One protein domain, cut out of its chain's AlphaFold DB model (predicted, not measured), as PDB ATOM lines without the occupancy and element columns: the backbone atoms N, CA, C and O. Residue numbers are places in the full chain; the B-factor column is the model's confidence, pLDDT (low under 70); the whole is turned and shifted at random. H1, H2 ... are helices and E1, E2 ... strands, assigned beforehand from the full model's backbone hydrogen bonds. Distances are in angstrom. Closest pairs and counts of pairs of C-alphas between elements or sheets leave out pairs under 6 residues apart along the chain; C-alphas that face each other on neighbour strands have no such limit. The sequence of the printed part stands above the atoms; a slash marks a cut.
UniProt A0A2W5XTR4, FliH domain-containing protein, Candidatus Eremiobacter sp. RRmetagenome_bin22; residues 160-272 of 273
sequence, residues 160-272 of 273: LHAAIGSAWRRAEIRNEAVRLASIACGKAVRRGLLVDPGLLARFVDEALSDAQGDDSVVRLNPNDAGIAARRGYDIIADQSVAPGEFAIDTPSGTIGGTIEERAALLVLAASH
ATOM      1  N   LEU A 160       2.487   5.026  55.614       49.25
ATOM      2  CA  LEU A 160       1.272   5.605  56.180       49.25
ATOM      3  C   LEU A 160       0.930   6.935  55.494       49.25
ATOM      4  O   LEU A 160      -0.239   7.198  55.244       49.25
ATOM      5  N   HIS A 161       1.926   7.718  55.062       57.84
ATOM      6  CA  HIS A 161       1.702   8.889  54.202       57.84
ATOM      7  C   HIS A 161       1.166   8.517  52.810       57.84
ATOM      8  O   HIS A 161       0.221   9.149  52.337       57.84
ATOM      9  N   ALA A 162       1.712   7.476  52.173       58.31
ATOM     10  CA  ALA A 162       1.210   6.975  50.892       58.31
ATOM     11  C   ALA A 162      -0.207   6.382  51.022       58.31
ATOM     12  O   ALA A 162      -1.079   6.653  50.195       58.31
ATOM     13  N   ALA A 163      -0.472   5.640  52.103       58.81
ATOM     14  CA  ALA A 163      -1.792   5.097  52.404       58.81
ATOM     15  C   ALA A 163      -2.822   6.205  52.683       58.81
ATOM     16  O   ALA A 163      -3.912   6.162  52.108       58.81
ATOM     17  N   ILE A 164      -2.473   7.228  53.475       61.62
ATOM     18  CA  ILE A 164      -3.317   8.411  53.709       61.62
ATOM     19  C   ILE A 164      -3.592   9.139  52.390       61.62
ATOM     20  O   ILE A 164      -4.746   9.460  52.116       61.62
ATOM     21  N   GLY A 165      -2.575   9.333  51.544       69.56
ATOM     22  CA  GLY A 165      -2.742   9.930  50.216       69.56
ATOM     23  C   GLY A 165      -3.713   9.138  49.338       69.56
ATOM     24  O   GLY A 165      -4.595   9.721  48.712       69.56
ATOM     25  N   SER A 166      -3.626   7.804  49.359       77.19
ATOM     26  CA  SER A 166      -4.521   6.929  48.591       77.19
ATOM     27  C   SER A 166      -5.961   6.915  49.122       77.19
ATOM     28  O   SER A 166      -6.911   6.955  48.342       77.19
ATOM     29  N   ALA A 167      -6.154   6.896  50.446       79.56
ATOM     30  CA  ALA A 167      -7.477   6.897  51.064       79.56
ATOM     31  C   ALA A 167      -8.174   8.249  50.879       79.56
ATOM     32  O   ALA A 167      -9.343   8.288  50.498       79.56
ATOM     33  N   TRP A 168      -7.432   9.341  51.071       82.81
ATOM     34  CA  TRP A 168      -7.922  10.691  50.835       82.81
ATOM     35  C   TRP A 168      -8.291  10.890  49.363       82.81
ATOM     36  O   TRP A 168      -9.411  11.300  49.071       82.81
ATOM     37  N   ARG A 169      -7.428  10.465  48.427       80.12
ATOM     38  CA  ARG A 169      -7.719  10.544  46.990       80.12
ATOM     39  C   ARG A 169      -8.956   9.742  46.585       80.12
ATOM     40  O   ARG A 169      -9.757  10.218  45.787       80.12
ATOM     41  N   ARG A 170      -9.152   8.540  47.139       85.19
ATOM     42  CA  ARG A 170     -10.377   7.753  46.900       85.19
ATOM     43  C   ARG A 170     -11.625   8.459  47.425       85.19
ATOM     44  O   ARG A 170     -12.651   8.434  46.752       85.19
ATOM     45  N   ALA A 171     -11.542   9.093  48.594       85.62
ATOM     46  CA  ALA A 171     -12.648   9.874  49.139       85.62
ATOM     47  C   ALA A 171     -12.972  11.094  48.258       85.62
ATOM     48  O   ALA A 171     -14.142  11.344  47.993       85.62
ATOM     49  N   GLU A 172     -11.961  11.800  47.741       84.06
ATOM     50  CA  GLU A 172     -12.165  12.890  46.776       84.06
ATOM     51  C   GLU A 172     -12.876  12.415  45.508       84.06
ATOM     52  O   GLU A 172     -13.869  13.013  45.103       84.06
ATOM     53  N   ILE A 173     -12.394  11.323  44.901       82.00
ATOM     54  CA  ILE A 173     -12.989  10.758  43.682       82.00
ATOM     55  C   ILE A 173     -14.436  10.341  43.945       82.00
ATOM     56  O   ILE A 173     -15.311  10.649  43.140       82.00
ATOM     57  N   ARG A 174     -14.710   9.688  45.082       88.00
ATOM     58  CA  ARG A 174     -16.076   9.312  45.471       88.00
ATOM     59  C   ARG A 174     -16.968  10.542  45.630       88.00
ATOM     60  O   ARG A 174     -18.069  10.548  45.093       88.00
ATOM     61  N   ASN A 175     -16.508  11.575  46.332       86.69
ATOM     62  CA  ASN A 175     -17.287  12.798  46.530       86.69
ATOM     63  C   ASN A 175     -17.588  13.498  45.199       86.69
ATOM     64  O   ASN A 175     -18.700  13.975  44.987       86.69
ATOM     65  N   GLU A 176     -16.619  13.523  44.286       87.00
ATOM     66  CA  GLU A 176     -16.801  14.099  42.957       87.00
ATOM     67  C   GLU A 176     -17.755  13.263  42.091       87.00
ATOM     68  O   GLU A 176     -18.613  13.817  41.406       87.00
ATOM     69  N   ALA A 177     -17.674  11.933  42.175       84.56
ATOM     70  CA  ALA A 177     -18.605  11.033  41.503       84.56
ATOM     71  C   ALA A 177     -20.044  11.220  42.012       84.56
ATOM     72  O   ALA A 177     -20.956  11.367  41.202       84.56
ATOM     73  N   VAL A 178     -20.241  11.302  43.335       88.25
ATOM     74  CA  VAL A 178     -21.546  11.608  43.952       88.25
ATOM     75  C   VAL A 178     -22.067  12.952  43.446       88.25
ATOM     76  O   VAL A 178     -23.204  13.040  42.998       88.25
ATOM     77  N   ARG A 179     -21.218  13.987  43.413       87.88
ATOM     78  CA  ARG A 179     -21.588  15.314  42.904       87.88
ATOM     79  C   ARG A 179     -22.069  15.264  41.450       87.88
ATOM     80  O   ARG A 179     -23.094  15.859  41.121       87.88
ATOM     81  N   LEU A 180     -21.330  14.582  40.573       89.38
ATOM     82  CA  LEU A 180     -21.694  14.438  39.161       89.38
ATOM     83  C   LEU A 180     -22.984  13.629  38.988       89.38
ATOM     84  O   LEU A 180     -23.845  14.024  38.200       89.38
ATOM     85  N   ALA A 181     -23.145  12.555  39.761       92.56
ATOM     86  CA  ALA A 181     -24.356  11.748  39.769       92.56
ATOM     87  C   ALA A 181     -25.576  12.569  40.212       92.56
ATOM     88  O   ALA A 181     -26.614  12.501  39.558       92.56
ATOM     89  N   SER A 182     -25.458  13.412  41.245       93.31
ATOM     90  CA  SER A 182     -26.565  14.266  41.703       93.31
ATOM     91  C   SER A 182     -26.970  15.286  40.639       93.31
ATOM     92  O   SER A 182     -28.156  15.515  40.420       93.31
ATOM     93  N   ILE A 183     -26.009  15.852  39.902       92.12
ATOM     94  CA  ILE A 183     -26.301  16.758  38.779       92.12
ATOM     95  C   ILE A 183     -27.022  16.015  37.646       92.12
ATOM     96  O   ILE A 183     -27.984  16.537  37.079       92.12
ATOM     97  N   ALA A 184     -26.564  14.812  37.291       94.38
ATOM     98  CA  ALA A 184     -27.200  13.996  36.259       94.38
ATOM     99  C   ALA A 184     -28.625  13.584  36.664       94.38
ATOM    100  O   ALA A 184     -29.555  13.726  35.869       94.38
ATOM    101  N   CYS A 185     -28.807  13.166  37.916       96.56
ATOM    102  CA  CYS A 185     -30.103  12.820  38.484       96.56
ATOM    103  C   CYS A 185     -31.050  14.029  38.492       96.56
ATOM    104  O   CYS A 185     -32.172  13.920  38.010       96.56
ATOM    105  N   GLY A 186     -30.584  15.217  38.893       95.38
ATOM    106  CA  GLY A 186     -31.396  16.438  38.854       95.38
ATOM    107  C   GLY A 186     -31.883  16.781  37.443       95.38
ATOM    108  O   GLY A 186     -33.043  17.144  37.253       95.38
ATOM    109  N   LYS A 187     -31.038  16.592  36.418       95.94
ATOM    110  CA  LYS A 187     -31.453  16.742  35.010       95.94
ATOM    111  C   LYS A 187     -32.510  15.713  34.605       95.94
ATOM    112  O   LYS A 187     -33.453  16.070  33.903       95.94
ATOM    113  N   ALA A 188     -32.355  14.462  35.034       96.19
ATOM    114  CA  ALA A 188     -33.324  13.406  34.762       96.19
ATOM    115  C   ALA A 188     -34.678  13.701  35.427       96.19
ATOM    116  O   ALA A 188     -35.700  13.628  34.753       96.19
ATOM    117  N   VAL A 189     -34.683  14.136  36.693       95.75
ATOM    118  CA  VAL A 189     -35.897  14.534  37.426       95.75
ATOM    119  C   VAL A 189     -36.595  15.708  36.741       95.75
ATOM    120  O   VAL A 189     -37.793  15.631  36.493       95.75
ATOM    121  N   ARG A 190     -35.857  16.759  36.349       95.94
ATOM    122  CA  ARG A 190     -36.427  17.882  35.572       95.94
ATOM    123  C   ARG A 190     -37.099  17.401  34.294       95.94
ATOM    124  O   ARG A 190     -38.206  17.824  33.985       95.94
ATOM    125  N   ARG A 191     -36.438  16.515  33.543       96.44
ATOM    126  CA  ARG A 191     -37.008  15.957  32.311       96.44
ATOM    127  C   ARG A 191     -38.240  15.098  32.599       96.44
ATOM    128  O   ARG A 191     -39.196  15.182  31.841       96.44
ATOM    129  N   GLY A 192     -38.226  14.326  33.683       95.62
ATOM    130  CA  GLY A 192     -39.376  13.557  34.151       95.62
ATOM    131  C   GLY A 192     -40.579  14.452  34.432       95.62
ATOM    132  O   GLY A 192     -41.644  14.198  33.889       95.62
ATOM    133  N   LEU A 193     -40.384  15.549  35.169       95.38
ATOM    134  CA  LEU A 193     -41.439  16.524  35.481       95.38
ATOM    135  C   LEU A 193     -42.036  17.198  34.235       95.38
ATOM    136  O   LEU A 193     -43.219  17.517  34.220       95.38
ATOM    137  N   LEU A 194     -41.237  17.403  33.182       94.81
ATOM    138  CA  LEU A 194     -41.734  17.940  31.908       94.81
ATOM    139  C   LEU A 194     -42.587  16.932  31.126       94.81
ATOM    140  O   LEU A 194     -43.474  17.337  30.382       94.81
ATOM    141  N   VAL A 195     -42.283  15.637  31.243       97.00
ATOM    142  CA  VAL A 195     -43.005  14.563  30.544       97.00
ATOM    143  C   VAL A 195     -44.262  14.161  31.313       97.00
ATOM    144  O   VAL A 195     -45.304  13.941  30.704       97.00
ATOM    145  N   ASP A 196     -44.164  14.090  32.637       96.19
ATOM    146  CA  ASP A 196     -45.251  13.744  33.545       96.19
ATOM    147  C   ASP A 196     -45.335  14.774  34.686       96.19
ATOM    148  O   ASP A 196     -44.678  14.624  35.725       96.19
ATOM    149  N   PRO A 197     -46.170  15.816  34.526       91.81
ATOM    150  CA  PRO A 197     -46.400  16.804  35.575       91.81
ATOM    151  C   PRO A 197     -47.038  16.202  36.840       91.81
ATOM    152  O   PRO A 197     -46.918  16.770  37.925       91.81
ATOM    153  N   GLY A 198     -47.674  15.026  36.737       94.31
ATOM    154  CA  GLY A 198     -48.247  14.306  37.873       94.31
ATOM    155  C   GLY A 198     -47.201  13.820  38.880       94.31
ATOM    156  O   GLY A 198     -47.539  13.595  40.044       94.31
ATOM    157  N   LEU A 199     -45.927  13.723  38.481       94.62
ATOM    158  CA  LEU A 199     -44.823  13.415  39.394       94.62
ATOM    159  C   LEU A 199     -44.659  14.474  40.488       94.62
ATOM    160  O   LEU A 199     -44.340  14.119  41.618       94.62
ATOM    161  N   LEU A 200     -44.911  15.754  40.186       95.12
ATOM    162  CA  LEU A 200     -44.817  16.810  41.195       95.12
ATOM    163  C   LEU A 200     -45.838  16.602  42.312       95.12
ATOM    164  O   LEU A 200     -45.484  16.714  43.480       95.12
ATOM    165  N   ALA A 201     -47.076  16.249  41.952       93.94
ATOM    166  CA  ALA A 201     -48.113  15.944  42.931       93.94
ATOM    167  C   ALA A 201     -47.679  14.779  43.829       93.94
ATOM    168  O   ALA A 201     -47.732  14.912  45.039       93.94
ATOM    169  N   ARG A 202     -47.129  13.696  43.262       93.75
ATOM    170  CA  ARG A 202     -46.613  12.570  44.064       93.75
ATOM    171  C   ARG A 202     -45.516  12.993  45.042       93.75
ATOM    172  O   ARG A 202     -45.538  12.561  46.186       93.75
ATOM    173  N   PHE A 203     -44.591  13.856  44.623       93.94
ATOM    174  CA  PHE A 203     -43.550  14.355  45.525       93.94
ATOM    175  C   PHE A 203     -44.109  15.223  46.657       93.94
ATOM    176  O   PHE A 203     -43.585  15.186  47.767       93.94
ATOM    177  N   VAL A 204     -45.154  16.006  46.383       94.31
ATOM    178  CA  VAL A 204     -45.861  16.776  47.413       94.31
ATOM    179  C   VAL A 204     -46.606  15.834  48.361       94.31
ATOM    180  O   VAL A 204     -46.495  16.010  49.569       94.31
ATOM    181  N   ASP A 205     -47.293  14.810  47.843       93.44
ATOM    182  CA  ASP A 205     -48.004  13.800  48.639       93.44
ATOM    183  C   ASP A 205     -47.048  13.088  49.615       93.44
ATOM    184  O   ASP A 205     -47.350  12.957  50.801       93.44
ATOM    185  N   GLU A 206     -45.875  12.665  49.129       92.69
ATOM    186  CA  GLU A 206     -44.825  12.043  49.946       92.69
ATOM    187  C   GLU A 206     -44.339  12.990  51.051       92.69
ATOM    188  O   GLU A 206     -44.310  12.619  52.224       92.69
ATOM    189  N   ALA A 207     -44.030  14.242  50.708       92.69
ATOM    190  CA  ALA A 207     -43.539  15.213  51.681       92.69
ATOM    191  C   ALA A 207     -44.606  15.632  52.711       92.69
ATOM    192  O   ALA A 207     -44.275  15.877  53.870       92.69
ATOM    193  N   LEU A 208     -45.882  15.683  52.321       92.75
ATOM    194  CA  LEU A 208     -47.001  15.895  53.244       92.75
ATOM    195  C   LEU A 208     -47.186  14.700  54.185       92.75
ATOM    196  O   LEU A 208     -47.408  14.894  55.380       92.75
ATOM    197  N   SER A 209     -47.048  13.474  53.671       92.12
ATOM    198  CA  SER A 209     -47.081  12.260  54.493       92.12
ATOM    199  C   SER A 209     -45.971  12.262  55.549       92.12
ATOM    200  O   SER A 209     -46.203  11.854  56.688       92.12
ATOM    201  N   ASP A 210     -44.781  12.752  55.197       89.00
ATOM    202  CA  ASP A 210     -43.651  12.871  56.124       89.00
ATOM    203  C   ASP A 210     -43.835  14.000  57.152       89.00
ATOM    204  O   ASP A 210     -43.343  13.901  58.279       89.00
ATOM    205  N   ALA A 211     -44.556  15.066  56.793       88.56
ATOM    206  CA  ALA A 211     -44.795  16.215  57.662       88.56
ATOM    207  C   ALA A 211     -45.751  15.920  58.837       88.56
ATOM    208  O   ALA A 211     -45.677  16.609  59.854       88.56
ATOM    209  N   GLN A 212     -46.620  14.904  58.715       83.12
ATOM    210  CA  GLN A 212     -47.550  14.430  59.758       83.12
ATOM    211  C   GLN A 212     -48.381  15.537  60.452       83.12
ATOM    212  O   GLN A 212     -48.657  15.439  61.648       83.12
ATOM    213  N   GLY A 213     -48.768  16.604  59.740       72.31
ATOM    214  CA  GLY A 213     -49.451  17.764  60.329       72.31
ATOM    215  C   GLY A 213     -50.720  18.185  59.587       72.31
ATOM    216  O   GLY A 213     -50.696  18.319  58.364       72.31
ATOM    217  N   ASP A 214     -51.786  18.451  60.350       70.88
ATOM    218  CA  ASP A 214     -53.129  18.788  59.841       70.88
ATOM    219  C   ASP A 214     -53.226  20.191  59.200       70.88
ATOM    220  O   ASP A 214     -54.099  20.420  58.370       70.88
ATOM    221  N   ASP A 215     -52.284  21.097  59.497       88.94
ATOM    222  CA  ASP A 215     -52.282  22.492  59.019       88.94
ATOM    223  C   ASP A 215     -51.062  22.788  58.127       88.94
ATOM    224  O   ASP A 215     -50.221  23.637  58.435       88.94
ATOM    225  N   SER A 216     -50.919  22.030  57.040       94.00
ATOM    226  CA  SER A 216     -49.812  22.195  56.089       94.00
ATOM    227  C   SER A 216     -50.253  22.999  54.866       94.00
ATOM    228  O   SER A 216     -51.217  22.631  54.196       94.00
ATOM    229  N   VAL A 217     -49.510  24.057  54.532       95.94
ATOM    230  CA  VAL A 217     -49.762  24.895  53.349       95.94
ATOM    231  C   VAL A 217     -48.685  24.645  52.303       95.94
ATOM    232  O   VAL A 217     -47.491  24.796  52.567       95.94
ATOM    233  N   VAL A 218     -49.090  24.276  51.089       96.38
ATOM    234  CA  VAL A 218     -48.164  23.961  49.998       96.38
ATOM    235  C   VAL A 218     -47.945  25.193  49.126       96.38
ATOM    236  O   VAL A 218     -48.854  25.700  48.476       96.38
ATOM    237  N   ARG A 219     -46.705  25.660  49.044       97.50
ATOM    238  CA  ARG A 219     -46.273  26.714  48.126       97.50
ATOM    239  C   ARG A 219     -45.667  26.115  46.872       97.50
ATOM    240  O   ARG A 219     -44.707  25.344  46.933       97.50
ATOM    241  N   LEU A 220     -46.218  26.511  45.732       97.69
ATOM    242  CA  LEU A 220     -45.809  26.050  44.407       97.69
ATOM    243  C   LEU A 220     -45.600  27.225  43.468       97.69
ATOM    244  O   LEU A 220     -46.191  28.288  43.646       97.69
ATOM    245  N   ASN A 221     -44.824  27.006  42.410       97.88
ATOM    246  CA  ASN A 221     -44.795  27.956  41.310       97.88
ATOM    247  C   ASN A 221     -46.218  28.132  40.731       97.88
ATOM    248  O   ASN A 221     -46.937  27.139  40.585       97.88
ATOM    249  N   PRO A 222     -46.639  29.349  40.339       97.06
ATOM    250  CA  PRO A 222     -47.979  29.567  39.791       97.06
ATOM    251  C   PRO A 222     -48.312  28.707  38.567       97.06
ATOM    252  O   PRO A 222     -49.470  28.345  38.381       97.06
ATOM    253  N   ASN A 223     -47.310  28.340  37.759       96.00
ATOM    254  CA  ASN A 223     -47.508  27.463  36.601       96.00
ATOM    255  C   ASN A 223     -47.848  26.018  37.000       96.00
ATOM    256  O   ASN A 223     -48.491  25.307  36.232       96.00
ATOM    257  N   ASP A 224     -47.443  25.606  38.201       95.69
ATOM    258  CA  ASP A 224     -47.595  24.242  38.703       95.69
ATOM    259  C   ASP A 224     -48.767  24.106  39.691       95.69
ATOM    260  O   ASP A 224     -49.287  23.009  39.900       95.69
ATOM    261  N   ALA A 225     -49.232  25.220  40.269       93.75
ATOM    262  CA  ALA A 225     -50.300  25.243  41.270       93.75
ATOM    263  C   ALA A 225     -51.593  24.550  40.791       93.75
ATOM    264  O   ALA A 225     -52.250  23.846  41.558       93.75
ATOM    265  N   GLY A 226     -51.931  24.674  39.500       89.88
ATOM    266  CA  GLY A 226     -53.115  24.034  38.915       89.88
ATOM    267  C   GLY A 226     -53.056  22.499  38.868       89.88
ATOM    268  O   GLY A 226     -54.100  21.847  38.814       89.88
ATOM    269  N   ILE A 227     -51.856  21.911  38.907       85.38
ATOM    270  CA  ILE A 227     -51.665  20.454  38.919       85.38
ATOM    271  C   ILE A 227     -52.037  19.898  40.299       85.38
ATOM    272  O   ILE A 227     -52.739  18.891  40.394       85.38
ATOM    273  N   ALA A 228     -51.606  20.581  41.361       78.62
ATOM    274  CA  ALA A 228     -51.815  20.147  42.738       78.62
ATOM    275  C   ALA A 228     -53.213  20.499  43.282       78.62
ATOM    276  O   ALA A 228     -53.743  19.757  44.106       78.62
ATOM    277  N   ALA A 229     -53.859  21.560  42.779       79.44
ATOM    278  CA  ALA A 229     -55.193  21.989  43.230       79.44
ATOM    279  C   ALA A 229     -56.267  20.889  43.137       79.44
ATOM    280  O   ALA A 229     -57.225  20.872  43.905       79.44
ATOM    281  N   ARG A 230     -56.084  19.911  42.243       76.31
ATOM    282  CA  ARG A 230     -57.007  18.778  42.062       76.31
ATOM    283  C   ARG A 230     -57.035  17.796  43.240       76.31
ATOM    284  O   ARG A 230     -57.896  16.924  43.263       76.31
ATOM    285  N   ARG A 231     -56.089  17.898  44.175       79.25
ATOM    286  CA  ARG A 231     -55.912  16.972  45.304       79.25
ATOM    287  C   ARG A 231     -56.491  17.487  46.627       79.25
ATOM    288  O   ARG A 231     -56.494  16.737  47.594       79.25
ATOM    289  N   GLY A 232     -57.002  18.722  46.663       83.50
ATOM    290  CA  GLY A 232     -57.625  19.307  47.858       83.50
ATOM    291  C   GLY A 232     -56.646  19.873  48.894       83.50
ATOM    292  O   GLY A 232     -57.041  20.076  50.036       83.50
ATOM    293  N   TYR A 233     -55.387  20.119  48.520       88.19
ATOM    294  CA  TYR A 233     -54.413  20.791  49.387       88.19
ATOM    295  C   TYR A 233     -54.679  22.294  49.474       88.19
ATOM    296  O   TYR A 233     -55.103  22.902  48.488       88.19
ATOM    297  N   ASP A 234     -54.348  22.897  50.618       93.12
ATOM    298  CA  ASP A 234     -54.233  24.351  50.709       93.12
ATOM    299  C   ASP A 234     -52.961  24.792  49.971       93.12
ATOM    300  O   ASP A 234     -51.841  24.478  50.387       93.12
ATOM    301  N   ILE A 235     -53.139  25.428  48.811       95.38
ATOM    302  CA  ILE A 235     -52.051  25.758  47.888       95.38
ATOM    303  C   ILE A 235     -51.943  27.263  47.716       95.38
ATOM    304  O   ILE A 235     -52.874  27.929  47.262       95.38
ATOM    305  N   ILE A 236     -50.740  27.777  47.954       97.12
ATOM    306  CA  ILE A 236     -50.362  29.150  47.651       97.12
ATOM    307  C   ILE A 236     -49.491  29.154  46.394       97.12
ATOM    308  O   ILE A 236     -48.409  28.566  46.344       97.12
ATOM    309  N   ALA A 237     -49.952  29.865  45.367       97.31
ATOM    310  CA  ALA A 237     -49.151  30.142  44.183       97.31
ATOM    311  C   ALA A 237     -48.100  31.222  44.498       97.31
ATOM    312  O   ALA A 237     -48.431  32.391  44.692       97.31
ATOM    313  N   ASP A 238     -46.826  30.842  44.519       97.62
ATOM    314  CA  ASP A 238     -45.701  31.683  44.912       97.62
ATOM    315  C   ASP A 238     -44.632  31.746  43.813       97.62
ATOM    316  O   ASP A 238     -43.953  30.767  43.499       97.62
ATOM    317  N   GLN A 239     -44.445  32.937  43.238       97.38
ATOM    318  CA  GLN A 239     -43.462  33.187  42.174       97.38
ATOM    319  C   GLN A 239     -42.004  33.008  42.617       97.38
ATOM    320  O   GLN A 239     -41.122  32.901  41.765       97.38
ATOM    321  N   SER A 240     -41.729  33.004  43.924       96.56
ATOM    322  CA  SER A 240     -40.385  32.772  44.454       96.56
ATOM    323  C   SER A 240     -39.971  31.297  44.412       96.56
ATOM    324  O   SER A 240     -38.771  31.014  44.444       96.56
ATOM    325  N   VAL A 241     -40.934  30.374  44.293       97.19
ATOM    326  CA  VAL A 241     -40.689  28.937  44.126       97.19
ATOM    327  C   VAL A 241     -40.403  28.649  42.651       97.19
ATOM    328  O   VAL A 241     -41.147  29.082  41.768       97.19
ATOM    329  N   ALA A 242     -39.312  27.940  42.358       96.94
ATOM    330  CA  ALA A 242     -38.971  27.602  40.980       96.94
ATOM    331  C   ALA A 242     -39.927  26.528  40.416       96.94
ATOM    332  O   ALA A 242     -40.456  25.717  41.175       96.94
ATOM    333  N   PRO A 243     -40.153  26.485  39.090       96.12
ATOM    334  CA  PRO A 243     -40.986  25.451  38.482       96.12
ATOM    335  C   PRO A 243     -40.479  24.030  38.779       96.12
ATOM    336  O   PRO A 243     -39.280  23.758  38.653       96.12
ATOM    337  N   GLY A 244     -41.389  23.123  39.134       95.50
ATOM    338  CA  GLY A 244     -41.080  21.742  39.529       95.50
ATOM    339  C   GLY A 244     -40.546  21.579  40.961       95.50
ATOM    340  O   GLY A 244     -40.142  20.475  41.352       95.50
ATOM    341  N   GLU A 245     -40.529  22.659  41.739       97.31
ATOM    342  CA  GLU A 245     -40.178  22.674  43.159       97.31
ATOM    343  C   GLU A 245     -41.393  23.011  44.018       97.31
ATOM    344  O   GLU A 245     -42.411  23.512  43.537       97.31
ATOM    345  N   PHE A 246     -41.274  22.726  45.310       96.81
ATOM    346  CA  PHE A 246     -42.301  23.041  46.289       96.81
ATOM    347  C   PHE A 246     -41.682  23.421  47.630       96.81
ATOM    348  O   PHE A 246     -40.543  23.056  47.937       96.81
ATOM    349  N   ALA A 247     -42.457  24.127  48.441       97.12
ATOM    350  CA  ALA A 247     -42.202  24.304  49.861       97.12
ATOM    351  C   ALA A 247     -43.496  24.016  50.626       97.12
ATOM    352  O   ALA A 247     -44.561  24.440  50.200       97.12
ATOM    353  N   ILE A 248     -43.414  23.287  51.729       95.94
ATOM    354  CA  ILE A 248     -44.547  23.005  52.607       95.94
ATOM    355  C   ILE A 248     -44.300  23.766  53.899       95.94
ATOM    356  O   ILE A 248     -43.339  23.480  54.613       95.94
ATOM    357  N   ASP A 249     -45.142  24.750  54.169       95.88
ATOM    358  CA  ASP A 249     -45.128  25.493  55.418       95.88
ATOM    359  C   ASP A 249     -46.004  24.753  56.434       95.88
ATOM    360  O   ASP A 249     -47.184  24.500  56.198       95.88
ATOM    361  N   THR A 250     -45.403  24.378  57.560       94.56
ATOM    362  CA  THR A 250     -46.054  23.711  58.689       94.56
ATOM    363  C   THR A 250     -45.846  24.544  59.961       94.56
ATOM    364  O   THR A 250     -44.965  25.411  60.008       94.56
ATOM    365  N   PRO A 251     -46.579  24.268  61.055       92.88
ATOM    366  CA  PRO A 251     -46.353  24.951  62.330       92.88
ATOM    367  C   PRO A 251     -44.941  24.745  62.904       92.88
ATOM    368  O   PRO A 251     -44.467  25.559  63.697       92.88
ATOM    369  N   SER A 252     -44.264  23.651  62.531       91.00
ATOM    370  CA  SER A 252     -42.915  23.322  63.004       91.00
ATOM    371  C   SER A 252     -41.803  23.914  62.130       91.00
ATOM    372  O   SER A 252     -40.656  23.989  62.578       91.00
ATOM    373  N   GLY A 253     -42.123  24.375  60.920       92.44
ATOM    374  CA  GLY A 253     -41.183  25.029  60.018       92.44
ATOM    375  C   GLY A 253     -41.547  24.845  58.548       92.44
ATOM    376  O   GLY A 253     -42.661  24.481  58.202       92.44
ATOM    377  N   THR A 254     -40.578  25.087  57.668       93.38
ATOM    378  CA  THR A 254     -40.755  24.912  56.222       93.38
ATOM    379  C   THR A 254     -39.969  23.701  55.741       93.38
ATOM    380  O   THR A 254     -38.764  23.598  55.986       93.38
ATOM    381  N   ILE A 255     -40.637  22.814  55.011       93.69
ATOM    382  CA  ILE A 255     -40.042  21.657  54.343       93.69
ATOM    383  C   ILE A 255     -39.913  21.993  52.856       93.69
ATOM    384  O   ILE A 255     -40.906  22.158  52.154       93.69
ATOM    385  N   GLY A 256     -38.680  22.137  52.374       92.00
ATOM    386  CA  GLY A 256     -38.391  22.396  50.963       92.00
ATOM    387  C   GLY A 256     -38.205  21.105  50.173       92.00
ATOM    388  O   GLY A 256     -37.575  20.165  50.650       92.00
ATOM    389  N   GLY A 257     -38.729  21.081  48.951       93.56
ATOM    390  CA  GLY A 257     -38.518  20.014  47.982       93.56
ATOM    391  C   GLY A 257     -37.907  20.565  46.701       93.56
ATOM    392  O   GLY A 257     -38.591  20.631  45.672       93.56
ATOM    393  N   THR A 258     -36.632  20.961  46.747       96.25
ATOM    394  CA  THR A 258     -35.909  21.365  45.529       96.25
ATOM    395  C   THR A 258     -35.532  20.146  44.693       96.25
ATOM    396  O   THR A 258     -35.388  19.024  45.198       96.25
ATOM    397  N   ILE A 259     -35.357  20.341  43.384       95.56
ATOM    398  CA  ILE A 259     -34.960  19.228  42.510       95.56
ATOM    399  C   ILE A 259     -33.547  18.750  42.864       95.56
ATOM    400  O   ILE A 259     -33.269  17.549  42.837       95.56
ATOM    401  N   GLU A 260     -32.657  19.676  43.220       93.50
ATOM    402  CA  GLU A 260     -31.284  19.379  43.621       93.50
ATOM    403  C   GLU A 260     -31.223  18.549  44.902       93.50
ATOM    404  O   GLU A 260     -30.449  17.592  44.956       93.50
ATOM    405  N   GLU A 261     -32.024  18.881  45.916       92.44
ATOM    406  CA  GLU A 261     -32.059  18.130  47.176       92.44
ATOM    407  C   GLU A 261     -32.560  16.705  46.952       92.44
ATOM    408  O   GLU A 261     -31.906  15.757  47.388       92.44
ATOM    409  N   ARG A 262     -33.646  16.527  46.188       93.00
ATOM    410  CA  ARG A 262     -34.154  15.186  45.848       93.00
ATOM    411  C   ARG A 262     -33.119  14.365  45.083       93.00
ATOM    412  O   ARG A 262     -32.875  13.206  45.408       93.00
ATOM    413  N   ALA A 263     -32.461  14.971  44.097       93.50
ATOM    414  CA  ALA A 263     -31.414  14.304  43.334       93.50
ATOM    415  C   ALA A 263     -30.201  13.927  44.201       93.50
ATOM    416  O   ALA A 263     -29.598  12.870  44.003       93.50
ATOM    417  N   ALA A 264     -29.840  14.767  45.172       90.06
ATOM    418  CA  ALA A 264     -28.791  14.457  46.133       90.06
ATOM    419  C   ALA A 264     -29.186  13.285  47.044       90.06
ATOM    420  O   ALA A 264     -28.391  12.362  47.208       90.06
ATOM    421  N   LEU A 265     -30.413  13.281  47.574       89.38
ATOM    422  CA  LEU A 265     -30.928  12.204  48.425       89.38
ATOM    423  C   LEU A 265     -30.988  10.861  47.689       89.38
ATOM    424  O   LEU A 265     -30.544   9.858  48.241       89.38
ATOM    425  N   LEU A 266     -31.441  10.839  46.432       90.31
ATOM    426  CA  LEU A 266     -31.468   9.622  45.611       90.31
ATOM    427  C   LEU A 266     -30.071   9.027  45.408       90.31
ATOM    428  O   LEU A 266     -29.876   7.821  45.545       90.31
ATOM    429  N   VAL A 267     -29.081   9.869  45.106       92.19
ATOM    430  CA  VAL A 267     -27.696   9.414  44.916       92.19
ATOM    431  C   VAL A 267     -27.081   8.940  46.229       92.19
ATOM    432  O   VAL A 267     -26.363   7.942  46.238       92.19
ATOM    433  N   LEU A 268     -27.372   9.620  47.340       87.31
ATOM    434  CA  LEU A 268     -26.936   9.183  48.664       87.31
ATOM    435  C   LEU A 268     -27.545   7.824  49.015       87.31
ATOM    436  O   LEU A 268     -26.798   6.918  49.376       87.31
ATOM    437  N   ALA A 269     -28.854   7.645  48.830       87.69
ATOM    438  CA  ALA A 269     -29.531   6.372  49.056       87.69
ATOM    439  C   ALA A 269     -28.920   5.247  48.205       87.69
ATOM    440  O   ALA A 269     -28.553   4.204  48.740       87.69
ATOM    441  N   ALA A 270     -28.698   5.490  46.909       88.19
ATOM    442  CA  ALA A 270     -28.065   4.524  46.010       88.19
ATOM    443  C   ALA A 270     -26.611   4.194  46.392       88.19
ATOM    444  O   ALA A 270     -26.128   3.110  46.089       88.19
ATOM    445  N   SER A 271     -25.900   5.107  47.059       82.44
ATOM    446  CA  SER A 271     -24.534   4.853  47.535       82.44
ATOM    447  C   SER A 271     -24.463   3.965  48.785       82.44
ATOM    448  O   SER A 271     -23.371   3.524  49.155       82.44
ATOM    449  N   HIS A 272     -25.608   3.727  49.432       80.31
ATOM    450  CA  HIS A 272     -25.758   2.904  50.632       80.31
ATOM    451  C   HIS A 272     -26.512   1.584  50.392       80.31
ATOM    452  O   HIS A 272     -26.574   0.775  51.318       80.31
TER     453      HIS A 272
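AT A GLANCE: This is residues 160 to 272 of the 273 residues of the protein "FliH domain-containing protein" of Candidatus Eremiobacter sp. RRmetagenome_bin22 (UniProt A0A2W5XTR4). A small four-stranded sheet with two helices, H2 and H3, over one face makes a head, and the very long helix H1 reaches away from it as an arm, crossed by H4; residues 160 to 173 of H1 stick out. The printed part has 113 residues, with named elements in the order H1 H2 E1 H3 E2 E3 E4 H4, a mixed sheet ordered E2 E1 E3 E4, and the class mixed, helices and strands. It is loose, with a radius of gyration of the C-alphas of 17.9 A, and spans 60 by 33 by 23 A.

HOW THE PARTS SIT: Start at inner strands E1, residues 217 to 220, and E3, residues 246 to 250: they are antiparallel, with N 219 and O 247 2.7 A apart, within hydrogen-bond range. Edge strand E4, residues 253 to 257, forms an antiparallel hairpin with E3, N 248 and O 255 at 2.8 A. Edge strand E2, residues 234 to 237, is parallel to E1, N 218 and O 234 at 2.8 A. E1, H3, residues 222 to 231, and E2 make a strand-helix-strand unit, parallel neighbour strands with a helix between, its crossover right-handed. H2, residues 198 to 211, is on the same face as H3, giving two layers, helices on one face of a sheet; its height over the sheet is 9.5 A. H2 touches H3 with residues 198 to 201 alone, closest at the C-alphas of Ala 201 and Ala 228, 5.6 A. H1, residues 160 to 195, is not on the sheet; it touches H4, residues 259 to 272, closest at C-alphas 182 and 264, 5.0 A, at a steep tilt of 49 degrees, opposite ways. In H1, H2 and H4 every O i to N i+4 pair is within hydrogen-bond range; in H3 it is 1 of 6, beside 3 of 7 O i to N i+3 pairs.

IN THESE COORDINATES: Find C-alpha 160 at (1.272, 5.605, 56.180); from there H1 runs 51.9 A to C-alpha 195. H2 is 20.2 A long, and H4 runs 20.4 A to C-alpha 272 at (-25.758, 2.904, 50.632).

THE WHOLE: The C-alphas of Leu 160 and Arg 230 are the two farthest apart, 61.4 A. The printed part has no cut, and no link is long. Look for low confidence at residues 160 to 165, under 70.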